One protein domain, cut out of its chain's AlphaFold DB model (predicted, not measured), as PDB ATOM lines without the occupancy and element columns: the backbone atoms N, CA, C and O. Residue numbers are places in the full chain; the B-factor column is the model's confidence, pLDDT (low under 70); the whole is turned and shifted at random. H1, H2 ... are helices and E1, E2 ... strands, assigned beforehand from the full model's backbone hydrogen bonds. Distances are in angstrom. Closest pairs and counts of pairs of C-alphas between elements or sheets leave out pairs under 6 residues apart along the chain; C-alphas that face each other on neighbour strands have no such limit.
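What this domain is: This is residues 201 to 296 and 331 to 343 of the 350 residues of an uncharacterized protein of Branchiostoma floridae (UniProt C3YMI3). A strongly twisted four-stranded sheet makes a wall, with H1, H2 and H3 over one face in two layers, helices on one side of a sheet, and the other face bare. H4 and H5 lie toward opposite ends of the long axis, H4 off the sheet and H5 grazing it. The 109 printed residues have five named helices and four named strands, in the order H1 E1 E2 H2 H3 H4 E3 H5 E4; the sheet order is E1, E2, E4, E3, all antiparallel, and the class is mixed, helices and strands. The whole is compact, with a radius of gyration of the C-alphas of 14.8 A, yet only just elongated, spanning 51 by 26 by 23 A.

Where its parts are: Start with the sheet: E1 is residues 219 to 224, E2 residues 227 to 233, 18.4 A long, E4 residues 336 to 342, 18.7 A long, and E3 residues 275 to 280. Find C-alpha 201 at (475.202, 439.418, 403.976); from there H1, residues 201 to 215, runs 21.0 A to C-alpha 215 at (466.040, 458.288, 403.114). H2 is residues 237 to 248, 16.2 A long, H3 residues 251 to 260, H4 residues 263 to 269 and H5 residues 282 to 293, 16.6 A long. E4 ends at C-alpha 342, at (479.411, 449.361, 382.915).

How they stand to each other: Look first at the hairpin of E1 and E2, where N 221 and O 231 are 2.8 A apart. Next, E2 and E4 have N 339 and O 228 at 3.1 A, and E4 and the edge strand E3 have N 279 and O 338 at 2.9 A, each within hydrogen-bond range. H3 is on the sheet at a height of 7.8 A, only just over E3 alone, with 6 of its C-alphas falling on E3 and 2 on E4; the closest C-alphas of H3 and E3, those of Ser 257 and Val 276, are 4.8 A apart. H1 touches H3 at a shallow tilt of 13 degrees, opposite ways, with the C-alphas of Val 209 and Leu 259 closest at 6.8 A. H2 and H5 are close but not clearly touching, with the C-alphas of Glu 237 and Phe 292 closest at 5.8 A. H5 only grazes the sheet, with residues 282 to 288; H4 is not on it and is apart from H3. In each of the five helices every O i to N i+4 pair is within hydrogen-bond range.

The domain as a whole: The C-alphas farthest apart, those of Ser 267 and Asp 296, are 51.3 A apart. Residues 297 to 330 are not printed, and C-alphas 296 and 331 are 19.0 A apart across the cut. The links printed whole are tight. Mean pLDDT of the printed part is 79.7, but residues 331 to 343 are under 70, and E4 has a mean of 34.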
ATOM      1  N   SER A 201     474.458 438.288 404.531       78.88
ATOM      2  CA  SER A 201     475.202 439.418 403.976       78.88
ATOM      3  C   SER A 201     474.467 440.161 402.855       78.88
ATOM      4  O   SER A 201     474.613 441.373 402.736       78.88
ATOM      5  N   LEU A 202     473.703 439.457 402.026       76.69
ATOM      6  CA  LEU A 202     472.922 439.998 400.921       76.69
ATOM      7  C   LEU A 202     471.551 440.503 401.391       76.69
ATOM      8  O   LEU A 202     471.137 441.557 400.924       76.69
ATOM      9  N   GLU A 203     470.916 439.843 402.369       77.81
ATOM     10  CA  GLU A 203     469.722 440.381 403.053       77.81
ATOM     11  C   GLU A 203     470.048 441.728 403.703       77.81
ATOM     12  O   GLU A 203     469.410 442.732 403.409       77.81
ATOM     13  N   ARG A 204     471.145 441.792 404.467       85.19
ATOM     14  CA  ARG A 204     471.610 443.035 405.092       85.19
ATOM     15  C   ARG A 204     471.869 444.153 404.081       85.19
ATOM     16  O   ARG A 204     471.513 445.298 404.324       85.19
ATOM     17  N   ARG A 205     472.475 443.830 402.935       84.81
ATOM     18  CA  ARG A 205     472.702 444.804 401.854       84.81
ATOM     19  C   ARG A 205     471.399 445.277 401.227       84.81
ATOM     20  O   ARG A 205     471.305 446.435 400.839       84.81
ATOM     21  N   PHE A 206     470.418 444.390 401.097       84.56
ATOM     22  CA  PHE A 206     469.098 444.765 400.615       84.56
ATOM     23  C   PHE A 206     468.424 445.741 401.582       84.56
ATOM     24  O   PHE A 206     467.947 446.783 401.138       84.56
ATOM     25  N   ASP A 207     468.478 445.463 402.886       85.38
ATOM     26  CA  ASP A 207     467.958 446.358 403.922       85.38
ATOM     27  C   ASP A 207     468.668 447.723 403.895       85.38
ATOM     28  O   ASP A 207     468.026 448.766 404.009       85.38
ATOM     29  N   GLU A 208     469.989 447.742 403.680       91.75
ATOM     30  CA  GLU A 208     470.766 448.979 403.523       91.75
ATOM     31  C   GLU A 208     470.341 449.775 402.279       91.75
ATOM     32  O   GLU A 208     470.154 450.991 402.357       91.75
ATOM     33  N   VAL A 209     470.144 449.107 401.136       90.81
ATOM     34  CA  VAL A 209     469.635 449.741 399.907       90.81
ATOM     35  C   VAL A 209     468.235 450.296 400.134       90.81
ATOM     36  O   VAL A 209     467.971 451.439 399.766       90.81
ATOM     37  N   GLN A 210     467.351 449.521 400.761       88.19
ATOM     38  CA  GLN A 210     465.997 449.956 401.070       88.19
ATOM     39  C   GLN A 210     466.009 451.192 401.972       88.19
ATOM     40  O   GLN A 210     465.405 452.201 401.614       88.19
ATOM     41  N   ALA A 211     466.772 451.164 403.067       91.25
ATOM     42  CA  ALA A 211     466.904 452.299 403.974       91.25
ATOM     43  C   ALA A 211     467.425 453.557 403.256       91.25
ATOM     44  O   ALA A 211     466.935 454.658 403.504       91.25
ATOM     45  N   LYS A 212     468.384 453.414 402.329       93.56
ATOM     46  CA  LYS A 212     468.896 454.547 401.541       93.56
ATOM     47  C   LYS A 212     467.898 455.089 400.526       93.56
ATOM     48  O   LYS A 212     467.854 456.298 400.312       93.56
ATOM     49  N   VAL A 213     467.083 454.236 399.917       90.62
ATOM     50  CA  VAL A 213     466.010 454.675 399.014       90.62
ATOM     51  C   VAL A 213     464.902 455.395 399.799       90.62
ATOM     52  O   VAL A 213     464.431 456.450 399.366       90.62
ATOM     53  N   GLU A 214     464.564 454.901 400.992       89.50
ATOM     54  CA  GLU A 214     463.602 455.524 401.910       89.50
ATOM     55  C   GLU A 214     464.097 456.865 402.477       89.50
ATOM     56  O   GLU A 214     463.311 457.810 402.588       89.50
ATOM     57  N   GLU A 215     465.402 457.010 402.746       93.19
ATOM     58  CA  GLU A 215     466.040 458.288 403.114       93.19
ATOM     59  C   GLU A 215     465.817 459.363 402.033       93.19
ATOM     60  O   GLU A 215     465.680 460.548 402.335       93.19
ATOM     61  N   LYS A 216     465.704 458.950 400.764       92.75
ATOM     62  CA  LYS A 216     465.372 459.830 399.634       92.75
ATOM     63  C   LYS A 216     463.863 459.974 399.398       92.75
ATOM     64  O   LYS A 216     463.472 460.581 398.405       92.75
ATOM     65  N   HIS A 217     463.033 459.488 400.321       93.06
ATOM     66  CA  HIS A 217     461.568 459.530 400.311       93.06
ATOM     67  C   HIS A 217     460.869 458.680 399.239       93.06
ATOM     68  O   HIS A 217     459.689 458.905 398.953       93.06
ATOM     69  N   ALA A 218     461.566 457.697 398.671       91.94
ATOM     70  CA  ALA A 218     460.965 456.682 397.815       91.94
ATOM     71  C   ALA A 218     460.663 455.415 398.621       91.94
ATOM     72  O   ALA A 218     461.453 455.010 399.467       91.94
ATOM     73  N   ILE A 219     459.548 454.757 398.322       85.19
ATOM     74  CA  ILE A 219     459.188 453.470 398.923       85.19
ATOM     75  C   ILE A 219     459.379 452.388 397.869       85.19
ATOM     76  O   ILE A 219     458.791 452.467 396.788       85.19
ATOM     77  N   ILE A 220     460.180 451.368 398.178       87.88
ATOM     78  CA  ILE A 220     460.356 450.212 397.298       87.88
ATOM     79  C   ILE A 220     459.107 449.328 397.393       87.88
ATOM     80  O   ILE A 220     458.853 448.689 398.405       87.88
ATOM     81  N   VAL A 221     458.330 449.277 396.314       77.06
ATOM     82  CA  VAL A 221     457.130 448.434 396.199       77.06
ATOM     83  C   VAL A 221     457.505 447.001 395.838       77.06
ATOM     84  O   VAL A 221     456.872 446.044 396.282       77.06
ATOM     85  N   ARG A 222     458.511 446.846 394.973       70.94
ATOM     86  CA  ARG A 222     458.894 445.553 394.407       70.94
ATOM     87  C   ARG A 222     460.340 445.585 393.941       70.94
ATOM     88  O   ARG A 222     460.810 446.602 393.432       70.94
ATOM     89  N   THR A 223     460.999 444.441 394.058       73.75
ATOM     90  CA  THR A 223     462.319 444.175 393.485       73.75
ATOM     91  C   THR A 223     462.304 442.820 392.796       73.75
ATOM     92  O   THR A 223     461.466 441.963 393.098       73.75
ATOM     93  N   TYR A 224     463.208 442.631 391.840       63.59
ATOM     94  CA  TYR A 224     463.389 441.345 391.180       63.59
ATOM     95  C   TYR A 224     464.715 440.732 391.566       63.59
ATOM     96  O   TYR A 224     465.747 441.393 391.611       63.59
ATOM     97  N   ARG A 225     464.695 439.435 391.851       59.41
ATOM     98  CA  ARG A 225     465.922 438.710 392.133       59.41
ATOM     99  C   ARG A 225     466.804 438.684 390.884       59.41
ATOM    100  O   ARG A 225     466.306 438.484 389.784       59.41
ATOM    101  N   GLY A 226     468.109 438.877 391.068       58.12
ATOM    102  CA  GLY A 226     469.084 438.856 389.970       58.12
ATOM    103  C   GLY A 226     469.119 440.131 389.125       58.12
ATOM    104  O   GLY A 226     469.952 440.234 388.232       58.12
ATOM    105  N   CYS A 227     468.273 441.122 389.421       61.41
ATOM    106  CA  CYS A 227     468.273 442.403 388.734       61.41
ATOM    107  C   CYS A 227     468.122 443.553 389.735       61.41
ATOM    108  O   CYS A 227     467.357 443.461 390.687       61.41
ATOM    109  N   VAL A 228     468.806 444.674 389.510       69.69
ATOM    110  CA  VAL A 228     468.608 445.891 390.314       69.69
ATOM    111  C   VAL A 228     467.519 446.741 389.660       69.69
ATOM    112  O   VAL A 228     467.748 447.884 389.267       69.69
ATOM    113  N   ILE A 229     466.336 446.144 389.475       79.75
ATOM    114  CA  ILE A 229     465.129 446.886 389.102       79.75
ATOM    115  C   ILE A 229     464.340 447.157 390.369       79.75
ATOM    116  O   ILE A 229     463.894 446.228 391.048       79.75
ATOM    117  N   LEU A 230     464.166 448.443 390.663       83.88
ATOM    118  CA  LEU A 230     463.375 448.915 391.790       83.88
ATOM    119  C   LEU A 230     462.096 449.562 391.264       83.88
ATOM    120  O   LEU A 230     462.149 450.469 390.429       83.88
ATOM    121  N   PHE A 231     460.958 449.100 391.778       82.31
ATOM    122  CA  PHE A 231     459.667 449.752 391.581       82.31
ATOM    123  C   PHE A 231     459.413 450.651 392.772       82.31
ATOM    124  O   PHE A 231     459.408 450.177 393.909       82.31
ATOM    125  N   LEU A 232     459.221 451.935 392.505       89.75
ATOM    126  CA  LEU A 232     459.144 452.958 393.536       89.75
ATOM    127  C   LEU A 232     457.756 453.595 393.565       89.75
ATOM    128  O   LEU A 232     457.138 453.803 392.520       89.75
ATOM    129  N   THR A 233     457.294 453.935 394.763       87.31
ATOM    130  CA  THR A 233     456.121 454.785 394.984       87.31
ATOM    131  C   THR A 233     456.462 455.940 395.922       87.31
ATOM    132  O   THR A 233     457.462 455.897 396.643       87.31
ATOM    133  N   PHE A 234     455.630 456.977 395.897       90.19
ATOM    134  CA  PHE A 234     455.835 458.225 396.621       90.19
ATOM    135  C   PHE A 234     454.534 458.655 397.294       90.19
ATOM    136  O   PHE A 234     453.472 458.632 396.677       90.19
ATOM    137  N   GLU A 235     454.617 459.082 398.553       85.44
ATOM    138  CA  GLU A 235     453.438 459.526 399.312       85.44
ATOM    139  C   GLU A 235     452.966 460.933 398.922       85.44
ATOM    140  O   GLU A 235     451.817 461.292 399.170       85.44
ATOM    141  N   SER A 236     453.853 461.762 398.362       90.00
ATOM    142  CA  SER A 236     453.546 463.155 398.037       90.00
ATOM    143  C   SER A 236     454.460 463.730 396.955       90.00
ATOM    144  O   SER A 236     455.576 463.248 396.738       90.00
ATOM    145  N   GLU A 237     453.999 464.803 396.305       93.50
ATOM    146  CA  GLU A 237     454.754 465.517 395.265       93.50
ATOM    147  C   GLU A 237     456.109 466.045 395.766       93.50
ATOM    148  O   GLU A 237     457.106 465.776 395.095       93.50
ATOM    149  N   PRO A 238     456.225 466.658 396.967       94.69
ATOM    150  CA  PRO A 238     457.519 467.134 397.455       94.69
ATOM    151  C   PRO A 238     458.532 466.004 397.669       94.69
ATOM    152  O   PRO A 238     459.724 466.178 397.414       94.69
ATOM    153  N   LYS A 239     458.065 464.827 398.108       93.56
ATOM    154  CA  LYS A 239     458.906 463.633 398.290       93.56
ATOM    155  C   LYS A 239     459.414 463.102 396.951       93.56
ATOM    156  O   LYS A 239     460.602 462.821 396.815       93.56
ATOM    157  N   PHE A 240     458.535 463.034 395.951       94.50
ATOM    158  CA  PHE A 240     458.914 462.691 394.582       94.50
ATOM    159  C   PHE A 240     459.910 463.696 393.987       94.50
ATOM    160  O   PHE A 240     460.931 463.292 393.431       94.50
ATOM    161  N   ALA A 241     459.666 464.999 394.146       92.81
ATOM    162  CA  ALA A 241     460.558 466.049 393.661       92.81
ATOM    163  C   ALA A 241     461.950 465.973 394.316       92.81
ATOM    164  O   ALA A 241     462.963 466.104 393.628       92.81
ATOM    165  N   HIS A 242     462.013 465.698 395.623       94.81
ATOM    166  CA  HIS A 242     463.271 465.481 396.340       94.81
ATOM    167  C   HIS A 242     464.039 464.266 395.804       94.81
ATOM    168  O   HIS A 242     465.224 464.379 395.474       94.81
ATOM    169  N   PHE A 243     463.362 463.122 395.654       95.00
ATOM    170  CA  PHE A 243     463.960 461.925 395.064       95.00
ATOM    171  C   PHE A 243     464.498 462.201 393.654       95.00
ATOM    172  O   PHE A 243     465.629 461.838 393.331       95.00
ATOM    173  N   TRP A 244     463.716 462.897 392.825       94.38
ATOM    174  CA  TRP A 244     464.117 463.270 391.471       94.38
ATOM    175  C   TRP A 244     465.355 464.177 391.449       94.38
ATOM    176  O   TRP A 244     466.239 464.007 390.607       94.38
ATOM    177  N   GLY A 245     465.462 465.103 392.404       94.94
ATOM    178  CA  GLY A 245     466.662 465.916 392.606       94.94
ATOM    179  C   GLY A 245     467.903 465.066 392.894       94.94
ATOM    180  O   GLY A 245     468.940 465.272 392.269       94.94
ATOM    181  N   SER A 246     467.790 464.068 393.778       94.38
ATOM    182  CA  SER A 246     468.885 463.130 394.088       94.38
ATOM    183  C   SER A 246     469.253 462.225 392.903       94.38
ATOM    184  O   SER A 246     470.426 461.929 392.674       94.38
ATOM    185  N   TYR A 247     468.266 461.810 392.105       94.25
ATOM    186  CA  TYR A 247     468.508 461.066 390.868       94.25
ATOM    187  C   TYR A 247     469.279 461.905 389.837       94.25
ATOM    188  O   TYR A 247     470.326 461.480 389.353       94.25
ATOM    189  N   THR A 248     468.788 463.106 389.525       93.25
ATOM    190  CA  THR A 248     469.367 463.967 388.477       93.25
ATOM    191  C   THR A 248     470.731 464.547 388.841       93.25
ATOM    192  O   THR A 248     471.534 464.801 387.946       93.25
ATOM    193  N   SER A 249     471.030 464.719 390.132       95.88
ATOM    194  CA  SER A 249     472.351 465.156 390.599       95.88
ATOM    195  C   SER A 249     473.414 464.050 390.578       95.88
ATOM    196  O   SER A 249     474.592 464.342 390.772       95.88
ATOM    197  N   GLY A 250     473.020 462.787 390.367       95.31
ATOM    198  CA  GLY A 250     473.902 461.620 390.460       95.31
ATOM    199  C   GLY A 250     474.124 461.111 391.890       95.31
ATOM    200  O   GLY A 250     474.729 460.057 392.072       95.31
ATOM    201  N   ASP A 251     473.586 461.791 392.904       95.62
ATOM    202  CA  ASP A 251     473.685 461.400 394.316       95.62
ATOM    203  C   ASP A 251     473.121 459.991 394.573       95.62
ATOM    204  O   ASP A 251     473.746 459.180 395.260       95.62
ATOM    205  N   LEU A 252     471.993 459.645 393.941       93.38
ATOM    206  CA  LEU A 252     471.426 458.296 394.026       93.38
ATOM    207  C   LEU A 252     472.357 457.236 393.413       93.38
ATOM    208  O   LEU A 252     472.535 456.160 393.981       93.38
ATOM    209  N   SER A 253     472.958 457.537 392.257       93.94
ATOM    210  CA  SER A 253     473.903 456.642 391.574       93.94
ATOM    211  C   SER A 253     475.154 456.416 392.423       93.94
ATOM    212  O   SER A 253     475.567 455.270 392.607       93.94
ATOM    213  N   ASN A 254     475.698 457.473 393.027       94.75
ATOM    214  CA  ASN A 254     476.837 457.387 393.940       94.75
ATOM    215  C   ASN A 254     476.495 456.555 395.181       94.75
ATOM    216  O   ASN A 254     477.201 455.597 395.490       94.75
ATOM    217  N   THR A 255     475.359 456.843 395.824       94.19
ATOM    218  CA  THR A 255     474.889 456.104 397.006       94.19
ATOM    219  C   THR A 255     474.757 454.609 396.707       94.19
ATOM    220  O   THR A 255     475.267 453.770 397.447       94.19
ATOM    221  N   LEU A 256     474.118 454.242 395.592       92.25
ATOM    222  CA  LEU A 256     473.967 452.834 395.215       92.25
ATOM    223  C   LEU A 256     475.295 452.192 394.796       92.25
ATOM    224  O   LEU A 256     475.488 451.002 395.037       92.25
ATOM    225  N   SER A 257     476.225 452.958 394.221       92.81
ATOM    226  CA  SER A 257     477.575 452.483 393.898       92.81
ATOM    227  C   SER A 257     478.358 452.097 395.149       92.81
ATOM    228  O   SER A 257     479.059 451.089 395.145       92.81
ATOM    229  N   GLU A 258     478.236 452.868 396.227       92.62
ATOM    230  CA  GLU A 258     478.897 452.576 397.502       92.62
ATOM    231  C   GLU A 258     478.344 451.310 398.173       92.62
ATOM    232  O   GLU A 258     479.110 450.538 398.749       92.62
ATOM    233  N   LEU A 259     477.034 451.068 398.061       91.06
ATOM    234  CA  LEU A 259     476.369 449.914 398.680       91.06
ATOM    235  C   LEU A 259     476.537 448.619 397.876       91.06
ATOM    236  O   LEU A 259     476.816 447.547 398.423       91.06
ATOM    237  N   LEU A 260     476.308 448.697 396.564       89.56
ATOM    238  CA  LEU A 260     476.186 447.512 395.720       89.56
ATOM    239  C   LEU A 260     477.545 447.017 395.228       89.56
ATOM    240  O   LEU A 260     477.737 445.808 395.102       89.56
ATOM    241  N   ILE A 261     478.507 447.915 395.000       90.12
ATOM    242  CA  ILE A 261     479.820 447.534 394.477       90.12
ATOM    243  C   ILE A 261     480.738 447.127 395.627       90.12
ATOM    244  O   ILE A 261     481.140 447.937 396.461       90.12
ATOM    245  N   THR A 262     481.128 445.853 395.656       89.94
ATOM    246  CA  THR A 262     482.071 445.354 396.663       89.94
ATOM    247  C   THR A 262     483.507 445.783 396.357       89.94
ATOM    248  O   THR A 262     483.870 446.056 395.212       89.94
ATOM    249  N   LYS A 263     484.372 445.782 397.379       90.75
ATOM    250  CA  LYS A 263     485.821 445.980 397.184       90.75
ATOM    251  C   LYS A 263     486.419 444.950 396.220       90.75
ATOM    252  O   LYS A 263     487.300 445.291 395.443       90.75
ATOM    253  N   GLU A 264     485.913 443.720 396.256       90.19
ATOM    254  CA  GLU A 264     486.308 442.651 395.337       90.19
ATOM    255  C   GLU A 264     485.929 442.997 393.890       90.19
ATOM    256  O   GLU A 264     486.790 442.963 393.016       90.19
ATOM    257  N   MET A 265     484.698 443.461 393.640       88.25
ATOM    258  CA  MET A 265     484.270 443.922 392.310       88.25
ATOM    259  C   MET A 265     485.138 445.079 391.800       88.25
ATOM    260  O   MET A 265     485.575 445.051 390.652       88.25
ATOM    261  N   ARG A 266     485.458 446.060 392.661       90.56
ATOM    262  CA  ARG A 266     486.395 447.146 392.312       90.56
ATOM    263  C   ARG A 266     487.771 446.597 391.948       90.56
ATOM    264  O   ARG A 266     488.357 447.032 390.965       90.56
ATOM    265  N   SER A 267     488.288 445.624 392.697       89.69
ATOM    266  CA  SER A 267     489.605 445.043 392.412       89.69
ATOM    267  C   SER A 267     489.669 444.276 391.087       89.69
ATOM    268  O   SER A 267     490.730 444.244 390.472       89.69
ATOM    269  N   LEU A 268     488.549 443.697 390.638       89.38
ATOM    270  CA  LEU A 268     488.484 442.878 389.426       89.38
ATOM    271  C   LEU A 268     488.278 443.699 388.140       89.38
ATOM    272  O   LEU A 268     488.876 443.371 387.123       89.38
ATOM    273  N   GLU A 269     487.465 444.762 388.174       82.12
ATOM    274  CA  GLU A 269     486.884 445.364 386.953       82.12
ATOM    275  C   GLU A 269     487.296 446.827 386.667       82.12
ATOM    276  O   GLU A 269     486.730 447.461 385.775       82.12
ATOM    277  N   GLY A 270     488.286 447.386 387.381       68.19
ATOM    278  CA  GLY A 270     488.834 448.723 387.061       68.19
ATOM    279  C   GLY A 270     488.962 449.716 388.222       68.19
ATOM    280  O   GLY A 270     489.028 450.926 388.005       68.19
ATOM    281  N   GLY A 271     489.005 449.237 389.465       82.88
ATOM    282  CA  GLY A 271     489.246 450.057 390.652       82.88
ATOM    283  C   GLY A 271     488.081 450.988 390.987       82.88
ATOM    284  O   GLY A 271     486.917 450.583 391.025       82.88
ATOM    285  N   ASP A 272     488.397 452.253 391.260       83.81
ATOM    286  CA  ASP A 272     487.418 453.250 391.710       83.81
ATOM    287  C   ASP A 272     486.482 453.753 390.600       83.81
ATOM    288  O   ASP A 272     485.514 454.450 390.891       83.81
ATOM    289  N   GLN A 273     486.725 453.357 389.348       85.94
ATOM    290  CA  GLN A 273     485.929 453.769 388.186       85.94
ATOM    291  C   GLN A 273     484.605 453.007 388.053       85.94
ATOM    292  O   GLN A 273     483.734 453.415 387.288       85.94
ATOM    293  N   LEU A 274     484.435 451.906 388.791       87.44
ATOM    294  CA  LEU A 274     483.197 451.140 388.750       87.44
ATOM    295  C   LEU A 274     482.077 451.925 389.447       87.44
ATOM    296  O   LEU A 274     482.170 452.239 390.640       87.44
ATOM    297  N   VAL A 275     481.011 452.209 388.697       90.31
ATOM    298  CA  VAL A 275     479.824 452.935 389.167       90.31
ATOM    299  C   VAL A 275     478.540 452.209 388.766       90.31
ATOM    300  O   VAL A 275     478.442 451.594 387.704       90.31
ATOM    301  N   VAL A 276     477.536 452.280 389.634       89.88
ATOM    302  CA  VAL A 276     476.165 451.848 389.362       89.88
ATOM    303  C   VAL A 276     475.441 453.004 388.703       89.88
ATOM    304  O   VAL A 276     475.085 453.979 389.367       89.88
ATOM    305  N   ARG A 277     475.173 452.893 387.404       87.50
ATOM    306  CA  ARG A 277     474.378 453.897 386.699       87.50
ATOM    307  C   ARG A 277     472.902 453.649 386.958       87.50
ATOM    308  O   ARG A 277     472.407 452.571 386.644       87.50
ATOM    309  N   THR A 278     472.205 454.647 387.488       89.25
ATOM    310  CA  THR A 278     470.751 454.619 387.651       89.25
ATOM    311  C   THR A 278     470.072 455.200 386.420       89.25
ATOM    312  O   THR A 278     470.515 456.203 385.863       89.25
ATOM    313  N   LEU A 279     468.989 454.564 385.986       87.44
ATOM    314  CA  LEU A 279     468.182 455.002 384.854       87.44
ATOM    315  C   LEU A 279     466.716 454.985 385.264       87.44
ATOM    316  O   LEU A 279     466.175 453.914 385.514       87.44
ATOM    317  N   VAL A 280     466.079 456.152 385.304       87.56
ATOM    318  CA  VAL A 280     464.622 456.278 385.433       87.56
ATOM    319  C   VAL A 280     464.026 456.505 384.049       87.56
ATOM    320  O   VAL A 280     464.516 457.351 383.298       87.56
ATOM    321  N   LEU A 281     462.970 455.768 383.702       83.56
ATOM    322  CA  LEU A 281     462.298 455.947 382.415       83.56
ATOM    323  C   LEU A 281     461.561 457.295 382.376       83.56
ATOM    324  O   LEU A 281     460.792 457.641 383.273       83.56
ATOM    325  N   GLU A 282     461.762 458.055 381.299       79.50
ATOM    326  CA  GLU A 282     461.173 459.393 381.147       79.50
ATOM    327  C   GLU A 282     459.637 459.371 381.175       79.50
ATOM    328  O   GLU A 282     459.001 460.267 381.735       79.50
ATOM    329  N   GLN A 283     459.035 458.330 380.596       78.62
ATOM    330  CA  GLN A 283     457.581 458.142 380.588       78.62
ATOM    331  C   GLN A 283     457.016 458.087 382.006       78.62
ATOM    332  O   GLN A 283     455.966 458.663 382.287       78.62
ATOM    333  N   ASP A 284     457.750 457.456 382.910       81.94
ATOM    334  CA  ASP A 284     457.311 457.263 384.273       81.94
ATOM    335  C   ASP A 284     457.445 458.536 385.103       81.94
ATOM    336  O   ASP A 284     456.550 458.874 385.878       81.94
ATOM    337  N   TYR A 285     458.516 459.301 384.878       85.12
ATOM    338  CA  TYR A 285     458.647 460.644 385.439       85.12
ATOM    339  C   TYR A 285     457.462 461.534 385.036       85.12
ATOM    340  O   TYR A 285     456.852 462.190 385.886       85.12
ATOM    341  N   ARG A 286     457.107 461.530 383.744       83.69
ATOM    342  CA  ARG A 286     455.970 462.302 383.221       83.69
ATOM    343  C   ARG A 286     454.652 461.848 383.849       83.69
ATOM    344  O   ARG A 286     453.889 462.695 384.301       83.69
ATOM    345  N   ALA A 287     454.425 460.537 383.955       83.88
ATOM    346  CA  ALA A 287     453.225 459.982 384.576       83.88
ATOM    347  C   ALA A 287     453.049 460.454 386.031       83.88
ATOM    348  O   ALA A 287     451.950 460.847 386.416       83.88
ATOM    349  N   TRP A 288     454.125 460.489 386.822       84.62
ATOM    350  CA  TRP A 288     454.061 460.979 388.202       84.62
ATOM    351  C   TRP A 288     453.881 462.491 388.309       84.62
ATOM    352  O   TRP A 288     453.117 462.953 389.157       84.62
ATOM    353  N   ARG A 289     454.531 463.278 387.441       87.44
ATOM    354  CA  ARG A 289     454.277 464.727 387.376       87.44
ATOM    355  C   ARG A 289     452.811 465.007 387.065       87.44
ATOM    356  O   ARG A 289     452.203 465.837 387.731       87.44
ATOM    357  N   ASP A 290     452.233 464.291 386.109       87.56
ATOM    358  CA  ASP A 290     450.821 464.435 385.759       87.56
ATOM    359  C   ASP A 290     449.896 463.977 386.893       87.56
ATOM    360  O   ASP A 290     448.897 464.643 387.161       87.56
ATOM    361  N   PHE A 291     450.231 462.874 387.571       84.88
ATOM    362  CA  PHE A 291     449.489 462.362 388.724       84.88
ATOM    363  C   PHE A 291     449.392 463.408 389.838       84.88
ATOM    364  O   PHE A 291     448.297 463.690 390.311       84.88
ATOM    365  N   PHE A 292     450.512 464.030 390.214       87.00
ATOM    366  CA  PHE A 292     450.520 465.039 391.272       87.00
ATOM    367  C   PHE A 292     449.947 466.399 390.845       87.00
ATOM    368  O   PHE A 292     449.451 467.139 391.691       87.00
ATOM    369  N   ASN A 293     449.987 466.739 389.553       86.75
ATOM    370  CA  ASN A 293     449.427 467.994 389.039       86.75
ATOM    371  C   ASN A 293     447.900 467.950 388.860       86.75
ATOM    372  O   ASN A 293     447.252 469.000 388.825       86.75
ATOM    373  N   LYS A 294     447.303 466.763 388.717       80.44
ATOM    374  CA  LYS A 294     445.848 466.598 388.654       80.44
ATOM    375  C   LYS A 294     445.311 466.607 390.082       80.44
ATOM    376  O   LYS A 294     445.525 465.661 390.824       80.44
ATOM    377  N   GLY A 295     444.595 467.668 390.457       58.75
ATOM    378  CA  GLY A 295     444.032 467.865 391.802       58.75
ATOM    379  C   GLY A 295     443.042 466.796 392.296       58.75
ATOM    380  O   GLY A 295     442.507 466.956 393.387       58.75
ATOM    381  N   ASP A 296     442.807 465.735 391.520       51.34
ATOM    382  CA  ASP A 296     442.120 464.517 391.950       51.34
ATOM    383  C   ASP A 296     442.675 463.311 391.149       51.34
ATOM    384  O   ASP A 296     442.416 463.202 389.941       51.34
ATOM    385  N   ARG A 331     449.414 455.321 375.260       29.80
ATOM    386  CA  ARG A 331     449.205 455.918 376.613       29.80
ATOM    387  C   ARG A 331     450.108 455.169 377.645       29.80
ATOM    388  O   ARG A 331     450.672 454.144 377.293       29.80
ATOM    389  N   ALA A 332     450.270 455.693 378.871       36.25
ATOM    390  CA  ALA A 332     451.405 455.446 379.786       36.25
ATOM    391  C   ALA A 332     451.057 454.978 381.229       36.25
ATOM    392  O   ALA A 332     450.105 455.501 381.802       36.25
ATOM    393  N   GLY A 333     451.961 454.194 381.868       30.05
ATOM    394  CA  GLY A 333     452.490 454.478 383.233       30.05
ATOM    395  C   GLY A 333     452.860 453.309 384.195       30.05
ATOM    396  O   GLY A 333     451.956 452.620 384.658       30.05
ATOM    397  N   SER A 334     454.151 453.177 384.604       30.73
ATOM    398  CA  SER A 334     454.675 452.639 385.906       30.73
ATOM    399  C   SER A 334     456.219 452.769 386.033       30.73
ATOM    400  O   SER A 334     456.915 452.138 385.241       30.73
ATOM    401  N   ILE A 335     456.762 453.479 387.061       39.62
ATOM    402  CA  ILE A 335     458.226 453.734 387.247       39.62
ATOM    403  C   ILE A 335     459.071 452.474 387.361       39.62
ATOM    404  O   ILE A 335     458.965 451.728 388.337       39.62
ATOM    405  N   ARG A 336     460.044 452.358 386.452       42.88
ATOM    406  CA  ARG A 336     461.204 451.470 386.592       42.88
ATOM    407  C   ARG A 336     462.492 452.265 386.745       42.88
ATOM    408  O   ARG A 336     462.798 453.124 385.920       42.88
ATOM    409  N   SER A 337     463.259 451.937 387.782       32.31
ATOM    410  CA  SER A 337     464.672 452.305 387.879       32.31
ATOM    411  C   SER A 337     465.520 451.088 387.521       32.31
ATOM    412  O   SER A 337     465.358 450.049 388.157       32.31
ATOM    413  N   ILE A 338     466.381 451.190 386.506       33.62
ATOM    414  CA  ILE A 338     467.338 450.139 386.124       33.62
ATOM    415  C   ILE A 338     468.720 450.577 386.600       33.62
ATOM    416  O   ILE A 338     469.196 451.644 386.207       33.62
ATOM    417  N   ALA A 339     469.373 449.754 387.416       31.44
ATOM    418  CA  ALA A 339     470.793 449.901 387.703       31.44
ATOM    419  C   ALA A 339     471.611 448.967 386.798       31.44
ATOM    420  O   ALA A 339     471.411 447.753 386.806       31.44
ATOM    421  N   SER A 340     472.516 449.537 386.000       32.91
ATOM    422  CA  SER A 340     473.434 448.794 385.127       32.91
ATOM    423  C   SER A 340     474.880 449.077 385.530       32.91
ATOM    424  O   SER A 340     475.232 450.215 385.849       32.91
ATOM    425  N   VAL A 341     475.708 448.031 385.532       30.94
ATOM    426  CA  VAL A 341     477.154 448.112 385.765       30.94
ATOM    427  C   VAL A 341     477.835 448.174 384.399       30.94
ATOM    428  O   VAL A 341     477.661 447.264 383.590       30.94
ATOM    429  N   GLN A 342     478.593 449.238 384.126       33.81
ATOM    430  CA  GLN A 342     479.411 449.361 382.915       33.81
ATOM    431  C   GLN A 342     480.880 449.601 383.287       33.81
ATOM    432  O   GLN A 342     481.171 450.344 384.220       33.81
ATOM    433  N   SER A 343     481.787 448.967 382.540       28.67
ATOM    434  CA  SER A 343     483.232 449.223 382.551       28.67
ATOM    435  C   SER A 343     483.577 450.019 381.288       28.67
ATOM    436  O   SER A 343     483.352 449.538 380.174       28.67
TER     437      SER A 343